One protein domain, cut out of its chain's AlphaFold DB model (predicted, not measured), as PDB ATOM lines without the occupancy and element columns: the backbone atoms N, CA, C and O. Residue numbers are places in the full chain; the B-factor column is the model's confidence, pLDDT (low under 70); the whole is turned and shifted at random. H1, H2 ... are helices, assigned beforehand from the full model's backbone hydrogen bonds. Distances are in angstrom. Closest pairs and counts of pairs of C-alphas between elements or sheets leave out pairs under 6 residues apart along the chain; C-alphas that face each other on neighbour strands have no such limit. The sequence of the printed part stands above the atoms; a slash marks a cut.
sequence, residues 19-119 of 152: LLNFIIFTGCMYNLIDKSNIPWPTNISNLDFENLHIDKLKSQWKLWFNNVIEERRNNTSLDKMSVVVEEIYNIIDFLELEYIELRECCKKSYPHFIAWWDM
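What this domain is: This is residues 19 to 119 of the 152 residues of an uncharacterized protein of Paeniclostridium sordellii (UniProt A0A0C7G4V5). H1 and the longer H2 make a helical hairpin, and H4 crosses H1. Residues 73 to 79 stick out. The printed part, 101 residues with four named helices, is all helix and compact, with a radius of gyration of the C-alphas of 13.6 A and spans of 43 by 31 by 27 A.

How they stand to each other: H1, residues 19 to 29, and H2, residues 54 to 74, touch at a shallow tilt of 15 degrees, opposite ways; their closest C-alphas, of Ile 23 and Phe 65, are 6.6 A apart. H4, residues 100 to 117, touches H1 about perpendicular at 76 degrees, closest at the C-alphas of Ser 109 and Thr 26, 5.9 A. H3, residues 85 to 88, is close to H1 but not clearly touching. Every O i to N i+4 pair is within hydrogen-bond range in H1 and H2, 12 of 14 in H4.

Where its parts are: C-alpha 19 is at (-33.410, -37.067, -45.604), C-alpha 117 at (-43.705, -37.112, -41.797). H2 is 30.1 A long.

The domain as a whole: The links H1 to H2 and H3 to H4 are long; 20 residues have pLDDT under 70.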
ATOM      1  N   LEU A  19     -34.468 -38.061 -45.749       91.25
ATOM      2  CA  LEU A  19     -33.410 -37.067 -45.604       91.25
ATOM      3  C   LEU A  19     -33.658 -35.823 -46.464       91.25
ATOM      4  O   LEU A  19     -33.573 -34.704 -45.959       91.25
ATOM      5  N   LEU A  20     -33.986 -35.983 -47.748       89.56
ATOM      6  CA  LEU A  20     -34.212 -34.826 -48.613       89.56
ATOM      7  C   LEU A  20     -35.417 -34.013 -48.146       89.56
ATOM      8  O   LEU A  20     -35.361 -32.781 -48.104       89.56
ATOM      9  N   ASN A  21     -36.484 -34.702 -47.743       91.19
ATOM     10  CA  ASN A  21     -37.670 -34.049 -47.207       91.19
ATOM     11  C   ASN A  21     -37.392 -33.343 -45.883       91.19
ATOM     12  O   ASN A  21     -37.924 -32.257 -45.668       91.19
ATOM     13  N   PHE A  22     -36.521 -33.882 -45.031       94.06
ATOM     14  CA  PHE A  22     -36.096 -33.217 -43.804       94.06
ATOM     15  C   PHE A  22     -35.316 -31.925 -44.083       94.06
ATOM     16  O   PHE A  22     -35.567 -30.894 -43.447       94.06
ATOM     17  N   ILE A  23     -34.405 -31.944 -45.062       93.75
ATOM     18  CA  ILE A  23     -33.651 -30.749 -45.471       93.75
ATOM     19  C   ILE A  23     -34.610 -29.669 -45.977       93.75
ATOM     20  O   ILE A  23     -34.515 -28.510 -45.562       93.75
ATOM     21  N   ILE A  24     -35.557 -30.044 -46.843       91.31
ATOM     22  CA  ILE A  24     -36.564 -29.127 -47.394       91.31
ATOM     23  C   ILE A  24     -37.473 -28.599 -46.284       91.31
ATOM     24  O   ILE A  24     -37.681 -27.391 -46.201       91.31
ATOM     25  N   PHE A  25     -37.959 -29.470 -45.397       91.56
ATOM     26  CA  PHE A  25     -38.777 -29.091 -44.247       91.56
ATOM     27  C   PHE A  25     -38.063 -28.056 -43.380       91.56
ATOM     28  O   PHE A  25     -38.642 -27.025 -43.049       91.56
ATOM     29  N   THR A  26     -36.786 -28.283 -43.064       92.25
ATOM     30  CA  THR A  26     -35.968 -27.330 -42.301       92.25
ATOM     31  C   THR A  26     -35.834 -26.002 -43.053       92.25
ATOM     32  O   THR A  26     -35.990 -24.937 -42.460       92.25
ATOM     33  N   GLY A  27     -35.631 -26.046 -44.371       90.69
ATOM     34  CA  GLY A  27     -35.604 -24.849 -45.210       90.69
ATOM     35  C   GLY A  27     -36.914 -24.054 -45.167       90.69
ATOM     36  O   GLY A  27     -36.884 -22.834 -45.020       90.69
ATOM     37  N   CYS A  28     -38.061 -24.730 -45.227       88.44
ATOM     38  CA  CYS A  28     -39.384 -24.112 -45.109       88.44
ATOM     39  C   CYS A  28     -39.633 -23.538 -43.710       88.44
ATOM     40  O   CYS A  28     -40.109 -22.409 -43.581       88.44
ATOM     41  N   MET A  29     -39.281 -24.288 -42.667       87.81
ATOM     42  CA  MET A  29     -39.523 -23.909 -41.277       87.81
ATOM     43  C   MET A  29     -38.772 -22.639 -40.898       87.81
ATOM     44  O   MET A  29     -39.308 -21.839 -40.141       87.81
ATOM     45  N   TYR A  30     -37.579 -22.422 -41.456       86.50
ATOM     46  CA  TYR A  30     -36.763 -21.238 -41.179       86.50
ATOM     47  C   TYR A  30     -36.745 -20.196 -42.309       86.50
ATOM     48  O   TYR A  30     -35.956 -19.256 -42.252       86.50
ATOM     49  N   ASN A  31     -37.601 -20.335 -43.328       86.19
ATOM     50  CA  ASN A  31     -37.637 -19.451 -44.502       86.19
ATOM     51  C   ASN A  31     -36.260 -19.281 -45.192       86.19
ATOM     52  O   ASN A  31     -35.807 -18.182 -45.530       86.19
ATOM     53  N   LEU A  32     -35.560 -20.399 -45.378       87.31
ATOM     54  CA  LEU A  32     -34.244 -20.446 -46.019       87.31
ATOM     55  C   LEU A  32     -34.336 -20.626 -47.539       87.31
ATOM     56  O   LEU A  32     -33.338 -20.488 -48.242       87.31
ATOM     57  N   ILE A  33     -35.535 -20.914 -48.048       85.94
ATOM     58  CA  ILE A  33     -35.821 -21.110 -49.467       85.94
ATOM     59  C   ILE A  33     -36.484 -19.842 -50.000       85.94
ATOM     60  O   ILE A  33     -37.567 -19.469 -49.557       85.94
ATOM     61  N   ASP A  34     -35.886 -19.217 -51.015       70.69
ATOM     62  CA  ASP A  34     -36.315 -17.912 -51.553       70.69
ATOM     63  C   ASP A  34     -37.735 -17.879 -52.166       70.69
ATOM     64  O   ASP A  34     -38.179 -16.841 -52.648       70.69
ATOM     65  N   LYS A  35     -38.468 -19.001 -52.167       60.16
ATOM     66  CA  LYS A  35     -39.819 -19.112 -52.740       60.16
ATOM     67  C   LYS A  35     -40.958 -19.032 -51.719       60.16
ATOM     68  O   LYS A  35     -42.099 -18.848 -52.138       60.16
ATOM     69  N   SER A  36     -40.702 -19.165 -50.416       55.66
ATOM     70  CA  SER A  36     -41.760 -19.196 -49.395       55.66
ATOM     71  C   SER A  36     -41.715 -17.957 -48.505       55.66
ATOM     72  O   SER A  36     -41.049 -17.960 -47.485       55.66
ATOM     73  N   ASN A  37     -42.476 -16.905 -48.811       58.97
ATOM     74  CA  ASN A  37     -42.518 -15.704 -47.954       58.97
ATOM     75  C   ASN A  37     -43.086 -15.952 -46.538       58.97
ATOM     76  O   ASN A  37     -43.101 -15.037 -45.718       58.97
ATOM     77  N   ILE A  38     -43.579 -17.161 -46.253       67.44
ATOM     78  CA  ILE A  38     -44.169 -17.547 -44.974       67.44
ATOM     79  C   ILE A  38     -43.468 -18.826 -44.493       67.44
ATOM     80  O   ILE A  38     -43.509 -19.825 -45.218       67.44
ATOM     81  N   PRO A  39     -42.855 -18.818 -43.291       70.25
ATOM     82  CA  PRO A  39     -42.330 -20.026 -42.670       70.25
ATOM     83  C   PRO A  39     -43.427 -21.079 -42.511       70.25
ATOM     84  O   PRO A  39     -44.546 -20.768 -42.095       70.25
ATOM     85  N   TRP A  40     -43.112 -22.331 -42.823       75.94
ATOM     86  CA  TRP A  40     -44.029 -23.451 -42.635       75.94
ATOM     87  C   TRP A  40     -43.321 -24.580 -41.883       75.94
ATOM     88  O   TRP A  40     -42.226 -24.950 -42.303       75.94
ATOM     89  N   PRO A  41     -43.917 -25.158 -40.823       76.62
ATOM     90  CA  PRO A  41     -45.303 -24.986 -40.363       76.62
ATOM     91  C   PRO A  41     -45.603 -23.630 -39.701       76.62
ATOM     92  O   PRO A  41     -44.845 -23.152 -38.864       76.62
ATOM     93  N   THR A  42     -46.748 -23.025 -40.032       70.38
ATOM     94  CA  THR A  42     -47.150 -21.689 -39.538       70.38
ATOM     95  C   THR A  42     -47.566 -21.668 -38.067       70.38
ATOM     96  O   THR A  42     -47.624 -20.608 -37.449       70.38
ATOM     97  N   ASN A  43     -47.878 -22.833 -37.499       69.06
ATOM     98  CA  ASN A  43     -48.263 -23.005 -36.101       69.06
ATOM     99  C   ASN A  43     -47.062 -23.119 -35.152       69.06
ATOM    100  O   ASN A  43     -47.257 -23.136 -33.936       69.06
ATOM    101  N   ILE A  44     -45.835 -23.189 -35.677       70.00
ATOM    102  CA  ILE A  44     -44.625 -23.200 -34.860       70.00
ATOM    103  C   ILE A  44     -44.154 -21.754 -34.701       70.00
ATOM    104  O   ILE A  44     -43.465 -21.190 -35.549       70.00
ATOM    105  N   SER A  45     -44.568 -21.133 -33.596       55.62
ATOM    106  CA  SER A  45     -44.059 -19.829 -33.172       55.62
ATOM    107  C   SER A  45     -42.634 -20.004 -32.647       55.62
ATOM    108  O   SER A  45     -42.410 -20.267 -31.469       55.62
ATOM    109  N   ASN A  46     -41.652 -19.905 -33.537       57.75
ATOM    110  CA  ASN A  46     -40.250 -19.859 -33.142       57.75
ATOM    111  C   ASN A  46     -39.922 -18.424 -32.695       57.75
ATOM    112  O   ASN A  46     -39.651 -17.548 -33.505       57.75
ATOM    113  N   LEU A  47     -39.950 -18.173 -31.387       52.25
ATOM    114  CA  LEU A  47     -39.549 -16.889 -30.788       52.25
ATOM    115  C   LEU A  47     -38.042 -16.576 -30.954       52.25
ATOM    116  O   LEU A  47     -37.620 -15.461 -30.676       52.25
ATOM    117  N   ASP A  48     -37.240 -17.518 -31.464       57.94
ATOM    118  CA  ASP A  48     -35.783 -17.373 -31.627       57.94
ATOM    119  C   ASP A  48     -35.344 -16.822 -33.002       57.94
ATOM    120  O   ASP A  48     -34.148 -16.767 -33.296       57.94
ATOM    121  N   PHE A  49     -36.283 -16.413 -33.866       58.56
ATOM    122  CA  PHE A  49     -35.968 -15.893 -35.207       58.56
ATOM    123  C   PHE A  49     -35.183 -14.579 -35.209       58.56
ATOM    124  O   PHE A  49     -34.432 -14.328 -36.149       58.56
ATOM    125  N   GLU A  50     -35.325 -13.750 -34.173       54.75
ATOM    126  CA  GLU A  50     -34.748 -12.399 -34.149       54.75
ATOM    127  C   GLU A  50     -33.212 -12.382 -34.061       54.75
ATOM    128  O   GLU A  50     -32.593 -11.391 -34.443       54.75
ATOM    129  N   ASN A  51     -32.582 -13.484 -33.634       59.06
ATOM    130  CA  ASN A  51     -31.122 -13.594 -33.485       59.06
ATOM    131  C   ASN A  51     -30.444 -14.461 -34.558       59.06
ATOM    132  O   ASN A  51     -29.233 -14.682 -34.506       59.06
ATOM    133  N   LEU A  52     -31.197 -14.981 -35.531       67.69
ATOM    134  CA  LEU A  52     -30.631 -15.802 -36.595       67.69
ATOM    135  C   LEU A  52     -30.071 -14.899 -37.698       67.69
ATOM    136  O   LEU A  52     -30.787 -14.111 -38.311       67.69
ATOM    137  N   HIS A  53     -28.777 -15.038 -37.999       81.25
ATOM    138  CA  HIS A  53     -28.173 -14.453 -39.199       81.25
ATOM    139  C   HIS A  53     -28.710 -15.178 -40.446       81.25
ATOM    140  O   HIS A  53     -28.035 -16.046 -41.001       81.25
ATOM    141  N   ILE A  54     -29.936 -14.845 -40.867       83.25
ATOM    142  CA  ILE A  54     -30.696 -15.571 -41.898       83.25
ATOM    143  C   ILE A  54     -29.887 -15.755 -43.184       83.25
ATOM    144  O   ILE A  54     -29.854 -16.859 -43.713       83.25
ATOM    145  N   ASP A  55     -29.167 -14.737 -43.660       86.81
ATOM    146  CA  ASP A  55     -28.373 -14.849 -44.895       86.81
ATOM    147  C   ASP A  55     -27.227 -15.866 -44.778       86.81
ATOM    148  O   ASP A  55     -26.936 -16.628 -45.711       86.81
ATOM    149  N   LYS A  56     -26.594 -15.928 -43.599       89.38
ATOM    150  CA  LYS A  56     -25.570 -16.931 -43.296       89.38
ATOM    151  C   LYS A  56     -26.202 -18.320 -43.254       89.38
ATOM    152  O   LYS A  56     -25.694 -19.233 -43.899       89.38
ATOM    153  N   LEU A  57     -27.330 -18.466 -42.561       90.38
ATOM    154  CA  LEU A  57     -28.032 -19.742 -42.440       90.38
ATOM    155  C   LEU A  57     -28.562 -20.243 -43.795       90.38
ATOM    156  O   LEU A  57     -28.438 -21.426 -44.095       90.38
ATOM    157  N   LYS A  58     -29.061 -19.351 -44.659       91.44
ATOM    158  CA  LYS A  58     -29.423 -19.657 -46.053       91.44
ATOM    159  C   LYS A  58     -28.247 -20.243 -46.823       91.44
ATOM    160  O   LYS A  58     -28.396 -21.245 -47.518       91.44
ATOM    161  N   SER A  59     -27.070 -19.637 -46.676       92.50
ATOM    162  CA  SER A  59     -25.847 -20.110 -47.328       92.50
ATOM    163  C   SER A  59     -25.428 -21.491 -46.811       92.50
ATOM    164  O   SER A  59     -25.114 -22.372 -47.610       92.50
ATOM    165  N   GLN A  60     -25.488 -21.701 -45.492       94.00
ATOM    166  CA  GLN A  60     -25.188 -22.983 -44.847       94.00
ATOM    167  C   GLN A  60     -26.165 -24.085 -45.283       94.00
ATOM    168  O   GLN A  60     -25.738 -25.165 -45.683       94.00
ATOM    169  N   TRP A  61     -27.469 -23.800 -45.268       94.75
ATOM    170  CA  TRP A  61     -28.509 -24.722 -45.719       94.75
ATOM    171  C   TRP A  61     -28.352 -25.075 -47.199       94.75
ATOM    172  O   TRP A  61     -28.423 -26.246 -47.561       94.75
ATOM    173  N   LYS A  62     -28.070 -24.086 -48.055       93.94
ATOM    174  CA  LYS A  62     -27.850 -24.313 -49.488       93.94
ATOM    175  C   LYS A  62     -26.643 -25.213 -49.736       93.94
ATOM    176  O   LYS A  62     -26.711 -26.089 -50.595       93.94
ATOM    177  N   LEU A  63     -25.550 -25.006 -48.998       94.81
ATOM    178  CA  LEU A  63     -24.376 -25.869 -49.094       94.81
ATOM    179  C   LEU A  63     -24.706 -27.295 -48.644       94.81
ATOM    180  O   LEU A  63     -24.385 -28.239 -49.357       94.81
ATOM    181  N   TRP A  64     -25.398 -27.444 -47.515       94.81
ATOM    182  CA  TRP A  64     -25.839 -28.746 -47.015       94.81
ATOM    183  C   TRP A  64     -26.714 -29.490 -48.031       94.81
ATOM    184  O   TRP A  64     -26.409 -30.629 -48.380       94.81
ATOM    185  N   PHE A  65     -27.744 -28.828 -48.564       92.81
ATOM    186  CA  PHE A  65     -28.622 -29.392 -49.585       92.81
ATOM    187  C   PHE A  65     -27.834 -29.848 -50.819       92.81
ATOM    188  O   PHE A  65     -27.959 -30.995 -51.243       92.81
ATOM    189  N   ASN A  66     -26.977 -28.982 -51.364       91.19
ATOM    190  CA  ASN A  66     -26.186 -29.308 -52.550       91.19
ATOM    191  C   ASN A  66     -25.223 -30.476 -52.305       91.19
ATOM    192  O   ASN A  66     -25.091 -31.336 -53.172       91.19
ATOM    193  N   ASN A  67     -24.586 -30.535 -51.133       90.81
ATOM    194  CA  ASN A  67     -23.678 -31.627 -50.788       90.81
ATOM    195  C   ASN A  67     -24.417 -32.971 -50.748       90.81
ATOM    196  O   ASN A  67     -23.949 -33.928 -51.357       90.81
ATOM    197  N   VAL A  68     -25.602 -33.031 -50.128       88.88
ATOM    198  CA  VAL A  68     -26.419 -34.258 -50.096       88.88
ATOM    199  C   VAL A  68     -26.841 -34.687 -51.506       88.88
ATOM    200  O   VAL A  68     -26.826 -35.877 -51.823       88.88
ATOM    201  N   ILE A  69     -27.188 -33.737 -52.381       85.38
ATOM    202  CA  ILE A  69     -27.516 -34.033 -53.784       85.38
ATOM    203  C   ILE A  69     -26.302 -34.598 -54.538       85.38
ATOM    204  O   ILE A  69     -26.436 -35.607 -55.234       85.38
ATOM    205  N   GLU A  70     -25.121 -33.994 -54.395       84.69
ATOM    206  CA  GLU A  70     -23.899 -34.475 -55.054       84.69
ATOM    207  C   GLU A  70     -23.455 -35.845 -54.523       84.69
ATOM    208  O   GLU A  70     -23.104 -36.729 -55.306       84.69
ATOM    209  N   GLU A  71     -23.533 -36.080 -53.212       83.06
ATOM    210  CA  GLU A  71     -23.253 -37.396 -52.626       83.06
ATOM    211  C   GLU A  71     -24.173 -38.473 -53.202       83.06
ATOM    212  O   GLU A  71     -23.720 -39.561 -53.558       83.06
ATOM    213  N   ARG A  72     -25.460 -38.169 -53.369       77.00
ATOM    214  CA  ARG A  72     -26.423 -39.108 -53.960       77.00
ATOM    215  C   ARG A  72     -26.172 -39.380 -55.422       77.00
ATOM    216  O   ARG A  72     -26.256 -40.528 -55.849       77.00
ATOM    217  N   ARG A  73     -25.829 -38.342 -56.178       74.19
ATOM    218  CA  ARG A  73     -25.436 -38.488 -57.577       74.19
ATOM    219  C   ARG A  73     -24.269 -39.469 -57.713       74.19
ATOM    220  O   ARG A  73     -24.299 -40.329 -58.593       74.19
ATOM    221  N   ASN A  74     -23.283 -39.371 -56.823       73.75
ATOM    222  CA  ASN A  74     -22.080 -40.203 -56.841       73.75
ATOM    223  C   ASN A  74     -22.305 -41.629 -56.301       73.75
ATOM    224  O   ASN A  74     -21.580 -42.542 -56.689       73.75
ATOM    225  N   ASN A  75     -23.319 -41.839 -55.456       68.19
ATOM    226  CA  ASN A  75     -23.638 -43.127 -54.828       68.19
ATOM    227  C   ASN A  75     -24.758 -43.913 -55.539       68.19
ATOM    228  O   ASN A  75     -25.370 -44.802 -54.949       68.19
ATOM    229  N   THR A  76     -24.996 -43.638 -56.824       59.28
ATOM    230  CA  THR A  76     -26.035 -44.267 -57.667       59.28
ATOM    231  C   THR A  76     -25.915 -45.792 -57.823       59.28
ATOM    232  O   THR A  76     -26.822 -46.420 -58.358       59.28
ATOM    233  N   SER A  77     -24.822 -46.407 -57.357       54.69
ATOM    234  CA  SER A  77     -24.592 -47.859 -57.385       54.69
ATOM    235  C   SER A  77     -25.164 -48.621 -56.183       54.69
ATOM    236  O   SER A  77     -25.189 -49.853 -56.206       54.69
ATOM    237  N   LEU A  78     -25.612 -47.923 -55.135       54.16
ATOM    238  CA  LEU A  78     -26.256 -48.527 -53.972       54.16
ATOM    239  C   LEU A  78     -27.772 -48.464 -54.161       54.16
ATOM    240  O   LEU A  78     -28.334 -47.386 -54.305       54.16
ATOM    241  N   ASP A  79     -28.434 -49.616 -54.093       54.81
ATOM    242  CA  ASP A  79     -29.891 -49.841 -54.204       54.81
ATOM    243  C   ASP A  79     -30.745 -49.092 -53.144       54.81
ATOM    244  O   ASP A  79     -31.930 -49.353 -52.939       54.81
ATOM    245  N   LYS A  80     -30.149 -48.142 -52.415       59.38
ATOM    246  CA  LYS A  80     -30.813 -47.290 -51.432       59.38
ATOM    247  C   LYS A  80     -31.446 -46.086 -52.129       59.38
ATOM    248  O   LYS A  80     -30.916 -44.981 -52.111       59.38
ATOM    249  N   MET A  81     -32.643 -46.291 -52.680       62.50
ATOM    250  CA  MET A  81     -33.530 -45.203 -53.137       62.50
ATOM    251  C   MET A  81     -34.112 -44.351 -51.989       62.50
ATOM    252  O   MET A  81     -34.858 -43.406 -52.226       62.50
ATOM    253  N   SER A  82     -33.812 -44.697 -50.739       72.88
ATOM    254  CA  SER A  82     -34.308 -44.033 -49.540       72.88
ATOM    255  C   SER A  82     -33.187 -43.954 -48.513       72.88
ATOM    256  O   SER A  82     -32.518 -44.956 -48.249       72.88
ATOM    257  N   VAL A  83     -32.977 -42.761 -47.958       83.62
ATOM    258  CA  VAL A  83     -32.037 -42.521 -46.861       83.62
ATOM    259  C   VAL A  83     -32.825 -41.935 -45.701       83.62
ATOM    260  O   VAL A  83     -33.461 -40.888 -45.844       83.62
ATOM    261  N   VAL A  84     -32.769 -42.625 -44.566       88.25
ATOM    262  CA  VAL A  84     -33.352 -42.182 -43.294       88.25
ATOM    263  C   VAL A  84     -32.397 -41.178 -42.647       88.25
ATOM    264  O   VAL A  84     -31.180 -41.339 -42.750       88.25
ATOM    265  N   VAL A  85     -32.910 -40.137 -41.982       88.56
ATOM    266  CA  VAL A  85     -32.053 -39.094 -41.377       88.56
ATOM    267  C   VAL A  85     -31.098 -39.702 -40.346       88.56
ATOM    268  O   VAL A  85     -29.915 -39.371 -40.342       88.56
ATOM    269  N   GLU A  86     -31.594 -40.640 -39.540       90.56
ATOM    270  CA  GLU A  86     -30.836 -41.362 -38.508       90.56
ATOM    271  C   GLU A  86     -29.681 -42.217 -39.058       90.56
ATOM    272  O   GLU A  86     -28.761 -42.547 -38.314       90.56
ATOM    273  N   GLU A  87     -29.690 -42.576 -40.349       88.81
ATOM    274  CA  GLU A  87     -28.568 -43.309 -40.956       88.81
ATOM    275  C   GLU A  87     -27.342 -42.418 -41.190       88.81
ATOM    276  O   GLU A  87     -26.228 -42.933 -41.285       88.81
ATOM    277  N   ILE A  88     -27.542 -41.100 -41.313       88.75
ATOM    278  CA  ILE A  88     -26.473 -40.134 -41.606       88.75
ATOM    279  C   ILE A  88     -26.157 -39.251 -40.402       88.75
ATOM    280  O   ILE A  88     -24.999 -38.899 -40.194       88.75
ATOM    281  N   TYR A  89     -27.169 -38.881 -39.620       92.88
ATOM    282  CA  TYR A  89     -27.038 -37.874 -38.578       92.88
ATOM    283  C   TYR A  89     -27.360 -38.434 -37.202       92.88
ATOM    284  O   TYR A  89     -28.362 -39.125 -37.004       92.88
ATOM    285  N   ASN A  90     -26.571 -38.025 -36.210       92.25
ATOM    286  CA  ASN A  90     -26.988 -38.133 -34.823       92.25
ATOM    287  C   ASN A  90     -28.148 -37.157 -34.576       92.25
ATOM    288  O   ASN A  90     -27.930 -35.963 -34.402       92.25
ATOM    289  N   ILE A  91     -29.378 -37.659 -34.512       92.56
ATOM    290  CA  ILE A  91     -30.591 -36.833 -34.387       92.56
ATOM    291  C   ILE A  91     -30.703 -36.028 -33.082       92.56
ATOM    292  O   ILE A  91     -31.561 -35.153 -32.978       92.56
ATOM    293  N   ILE A  92     -29.853 -36.300 -32.086       90.38
ATOM    294  CA  ILE A  92     -29.820 -35.535 -30.834       90.38
ATOM    295  C   ILE A  92     -29.083 -34.208 -31.047       90.38
ATOM    296  O   ILE A  92     -29.548 -33.167 -30.584       90.38
ATOM    297  N   ASP A  93     -27.956 -34.239 -31.766       91.88
ATOM    298  CA  ASP A  93     -26.999 -33.123 -31.800       91.88
ATOM    299  C   ASP A  93     -26.542 -32.695 -33.205       91.88
ATOM    300  O   ASP A  93     -25.918 -31.642 -33.353       91.88
ATOM    301  N   PHE A  94     -26.844 -33.488 -34.235       94.62
ATOM    302  CA  PHE A  94     -26.467 -33.289 -35.639       94.62
ATOM    303  C   PHE A  94     -24.973 -32.982 -35.817       94.62
ATOM    304  O   PHE A  94     -24.584 -32.066 -36.545       94.62
ATOM    305  N   LEU A  95     -24.111 -33.724 -35.112       93.50
ATOM    306  CA  LEU A  95     -22.687 -33.398 -35.007       93.50
ATOM    307  C   LEU A  95     -21.931 -33.446 -36.342       93.50
ATOM    308  O   LEU A  95     -20.857 -32.847 -36.465       93.50
ATOM    309  N   GLU A  96     -22.496 -34.126 -37.331       94.00
ATOM    310  CA  GLU A  96     -21.958 -34.301 -38.673       94.00
ATOM    311  C   GLU A  96     -22.104 -33.033 -39.538       94.00
ATOM    312  O   GLU A  96     -21.364 -32.862 -40.504       94.00
ATOM    313  N   LEU A  97     -23.007 -32.103 -39.196       93.25
ATOM    314  CA  LEU A  97     -23.163 -30.836 -39.923       93.25
ATOM    315  C   LEU A  97     -22.127 -29.818 -39.464       93.25
ATOM    316  O   LEU A  97     -22.154 -29.419 -38.318       93.25
ATOM    317  N   GLU A  98     -21.253 -29.296 -40.319       90.44
ATOM    318  CA  GLU A  98     -20.175 -28.375 -39.903       90.44
ATOM    319  C   GLU A  98     -20.652 -27.153 -39.081       90.44
ATOM    320  O   GLU A  98     -19.996 -26.735 -38.127       90.44
ATOM    321  N   TYR A  99     -21.823 -26.606 -39.408       90.12
ATOM    322  CA  TYR A  99     -22.283 -25.320 -38.891       90.12
ATOM    323  C   TYR A  99     -23.167 -25.431 -37.649       90.12
ATOM    324  O   TYR A  99     -24.271 -25.965 -37.722       90.12
ATOM    325  N   ILE A 100     -22.728 -24.839 -36.534       89.50
ATOM    326  CA  ILE A 100     -23.451 -24.855 -35.250       89.50
ATOM    327  C   ILE A 100     -24.867 -24.279 -35.388       89.50
ATOM    328  O   ILE A 100     -25.815 -24.864 -34.870       89.50
ATOM    329  N   GLU A 101     -25.039 -23.167 -36.107       89.19
ATOM    330  CA  GLU A 101     -26.361 -22.547 -36.255       89.19
ATOM    331  C   GLU A 101     -27.337 -23.461 -37.006       89.19
ATOM    332  O   GLU A 101     -28.503 -23.578 -36.624       89.19
ATOM    333  N   LEU A 102     -26.847 -24.161 -38.034       91.88
ATOM    334  CA  LEU A 102     -27.634 -25.140 -38.777       91.88
ATOM    335  C   LEU A 102     -27.966 -26.368 -37.915       91.88
ATOM    336  O   LEU A 102     -29.105 -26.826 -37.957       91.88
ATOM    337  N   ARG A 103     -27.027 -26.853 -37.085       93.56
ATOM    338  CA  ARG A 103     -27.282 -27.954 -36.132       93.56
ATOM    339  C   ARG A 103     -28.449 -27.632 -35.216       93.56
ATOM    340  O   ARG A 103     -29.378 -28.422 -35.105       93.56
ATOM    341  N   GLU A 104     -28.431 -26.458 -34.594       90.56
ATOM    342  CA  GLU A 104     -29.496 -26.046 -33.677       90.56
ATOM    343  C   GLU A 104     -30.846 -25.902 -34.393       90.56
ATOM    344  O   GLU A 104     -31.883 -26.282 -33.841       90.56
ATOM    345  N   CYS A 105     -30.843 -25.446 -35.650       90.75
ATOM    346  CA  CYS A 105     -32.049 -25.434 -36.475       90.75
ATOM    347  C   CYS A 105     -32.587 -26.850 -36.717       90.75
ATOM    348  O   CYS A 105     -33.784 -27.072 -36.524       90.75
ATOM    349  N   CYS A 106     -31.714 -27.797 -37.079       93.56
ATOM    350  CA  CYS A 106     -32.054 -29.203 -37.305       93.56
ATOM    351  C   CYS A 106     -32.572 -29.895 -36.039       93.56
ATOM    352  O   CYS A 106     -33.602 -30.562 -36.091       93.56
ATOM    353  N   LYS A 107     -31.933 -29.680 -34.883       93.06
ATOM    354  CA  LYS A 107     -32.375 -30.222 -33.584       93.06
ATOM    355  C   LYS A 107     -33.799 -29.799 -33.249       93.06
ATOM    356  O   LYS A 107     -34.603 -30.604 -32.790       93.06
ATOM    357  N   LYS A 108     -34.116 -28.528 -33.500       90.88
ATOM    358  CA  LYS A 108     -35.455 -27.979 -33.278       90.88
ATOM    359  C   LYS A 108     -36.455 -28.459 -34.329       90.88
ATOM    360  O   LYS A 108     -37.589 -28.751 -33.971       90.88
ATOM    361  N   SER A 109     -36.073 -28.545 -35.605       91.75
ATOM    362  CA  SER A 109     -36.998 -28.941 -36.674       91.75
ATOM    363  C   SER A 109     -37.292 -30.439 -36.694       91.75
ATOM    364  O   SER A 109     -38.401 -30.818 -37.062       91.75
ATOM    365  N   TYR A 110     -36.352 -31.292 -36.284       94.56
ATOM    366  CA  TYR A 110     -36.460 -32.742 -36.452       94.56
ATOM    367  C   TYR A 110     -37.678 -33.382 -35.760       94.56
ATOM    368  O   TYR A 110     -38.415 -34.103 -36.434       94.56
ATOM    369  N   PRO A 111     -38.006 -33.073 -34.486       93.25
ATOM    370  CA  PRO A 111     -39.214 -33.610 -33.854       93.25
ATOM    371  C   PRO A 111     -40.501 -33.202 -34.584       93.25
ATOM    372  O   PRO A 111     -41.434 -33.996 -34.702       93.25
ATOM    373  N   HIS A 112     -40.552 -31.971 -35.100       92.50
ATOM    374  CA  HIS A 112     -41.694 -31.482 -35.874       92.50
ATOM    375  C   HIS A 112     -41.780 -32.148 -37.243       92.50
ATOM    376  O   HIS A 112     -42.877 -32.486 -37.689       92.50
ATOM    377  N   PHE A 113     -40.631 -32.356 -37.885       93.69
ATOM    378  CA  PHE A 113     -40.541 -33.073 -39.142       93.69
ATOM    379  C   PHE A 113     -41.069 -34.495 -38.987       93.69
ATOM    380  O   PHE A 113     -41.990 -34.836 -39.709       93.69
ATOM    381  N   ILE A 114     -40.573 -35.286 -38.031       93.75
ATOM    382  CA  ILE A 114     -41.018 -36.677 -37.840       93.75
ATOM    383  C   ILE A 114     -42.511 -36.751 -37.514       93.75
ATOM    384  O   ILE A 114     -43.241 -37.526 -38.133       93.75
ATOM    385  N   ALA A 115     -43.000 -35.883 -36.622       92.50
ATOM    386  CA  ALA A 115     -44.423 -35.829 -36.295       92.50
ATOM    387  C   ALA A 115     -45.299 -35.549 -37.530       92.50
ATOM    388  O   ALA A 115     -46.369 -36.135 -37.677       92.50
ATOM    389  N   TRP A 116     -44.848 -34.667 -38.426       91.62
ATOM    390  CA  TRP A 116     -45.524 -34.427 -39.698       91.62
ATOM    391  C   TRP A 116     -45.323 -35.577 -40.690       91.62
ATOM    392  O   TRP A 116     -46.280 -35.987 -41.337       91.62
ATOM    393  N   TRP A 117     -44.109 -36.101 -40.822       92.25
ATOM    394  CA  TRP A 117     -43.705 -37.112 -41.797       92.25
ATOM    395  C   TRP A 117     -44.493 -38.412 -41.624       92.25
ATOM    396  O   TRP A 117     -44.983 -38.963 -42.612       92.25
ATOM    397  N   ASP A 118     -44.690 -38.832 -40.373       91.12
ATOM    398  CA  ASP A 118     -45.378 -40.073 -40.001       91.12
ATOM    399  C   ASP A 118     -46.882 -39.907 -39.733       91.12
ATOM    400  O   ASP A 118     -47.589 -40.891 -39.497       91.12
ATOM    401  N   MET A 119     -47.414 -38.682 -39.777       90.81
ATOM    402  CA  MET A 119     -48.854 -38.463 -39.639       90.81
ATOM    403  C   MET A 119     -49.609 -39.141 -40.798       90.81
ATOM    404  O   MET A 119     -49.198 -39.075 -41.954       90.81
TER     405      MET A 119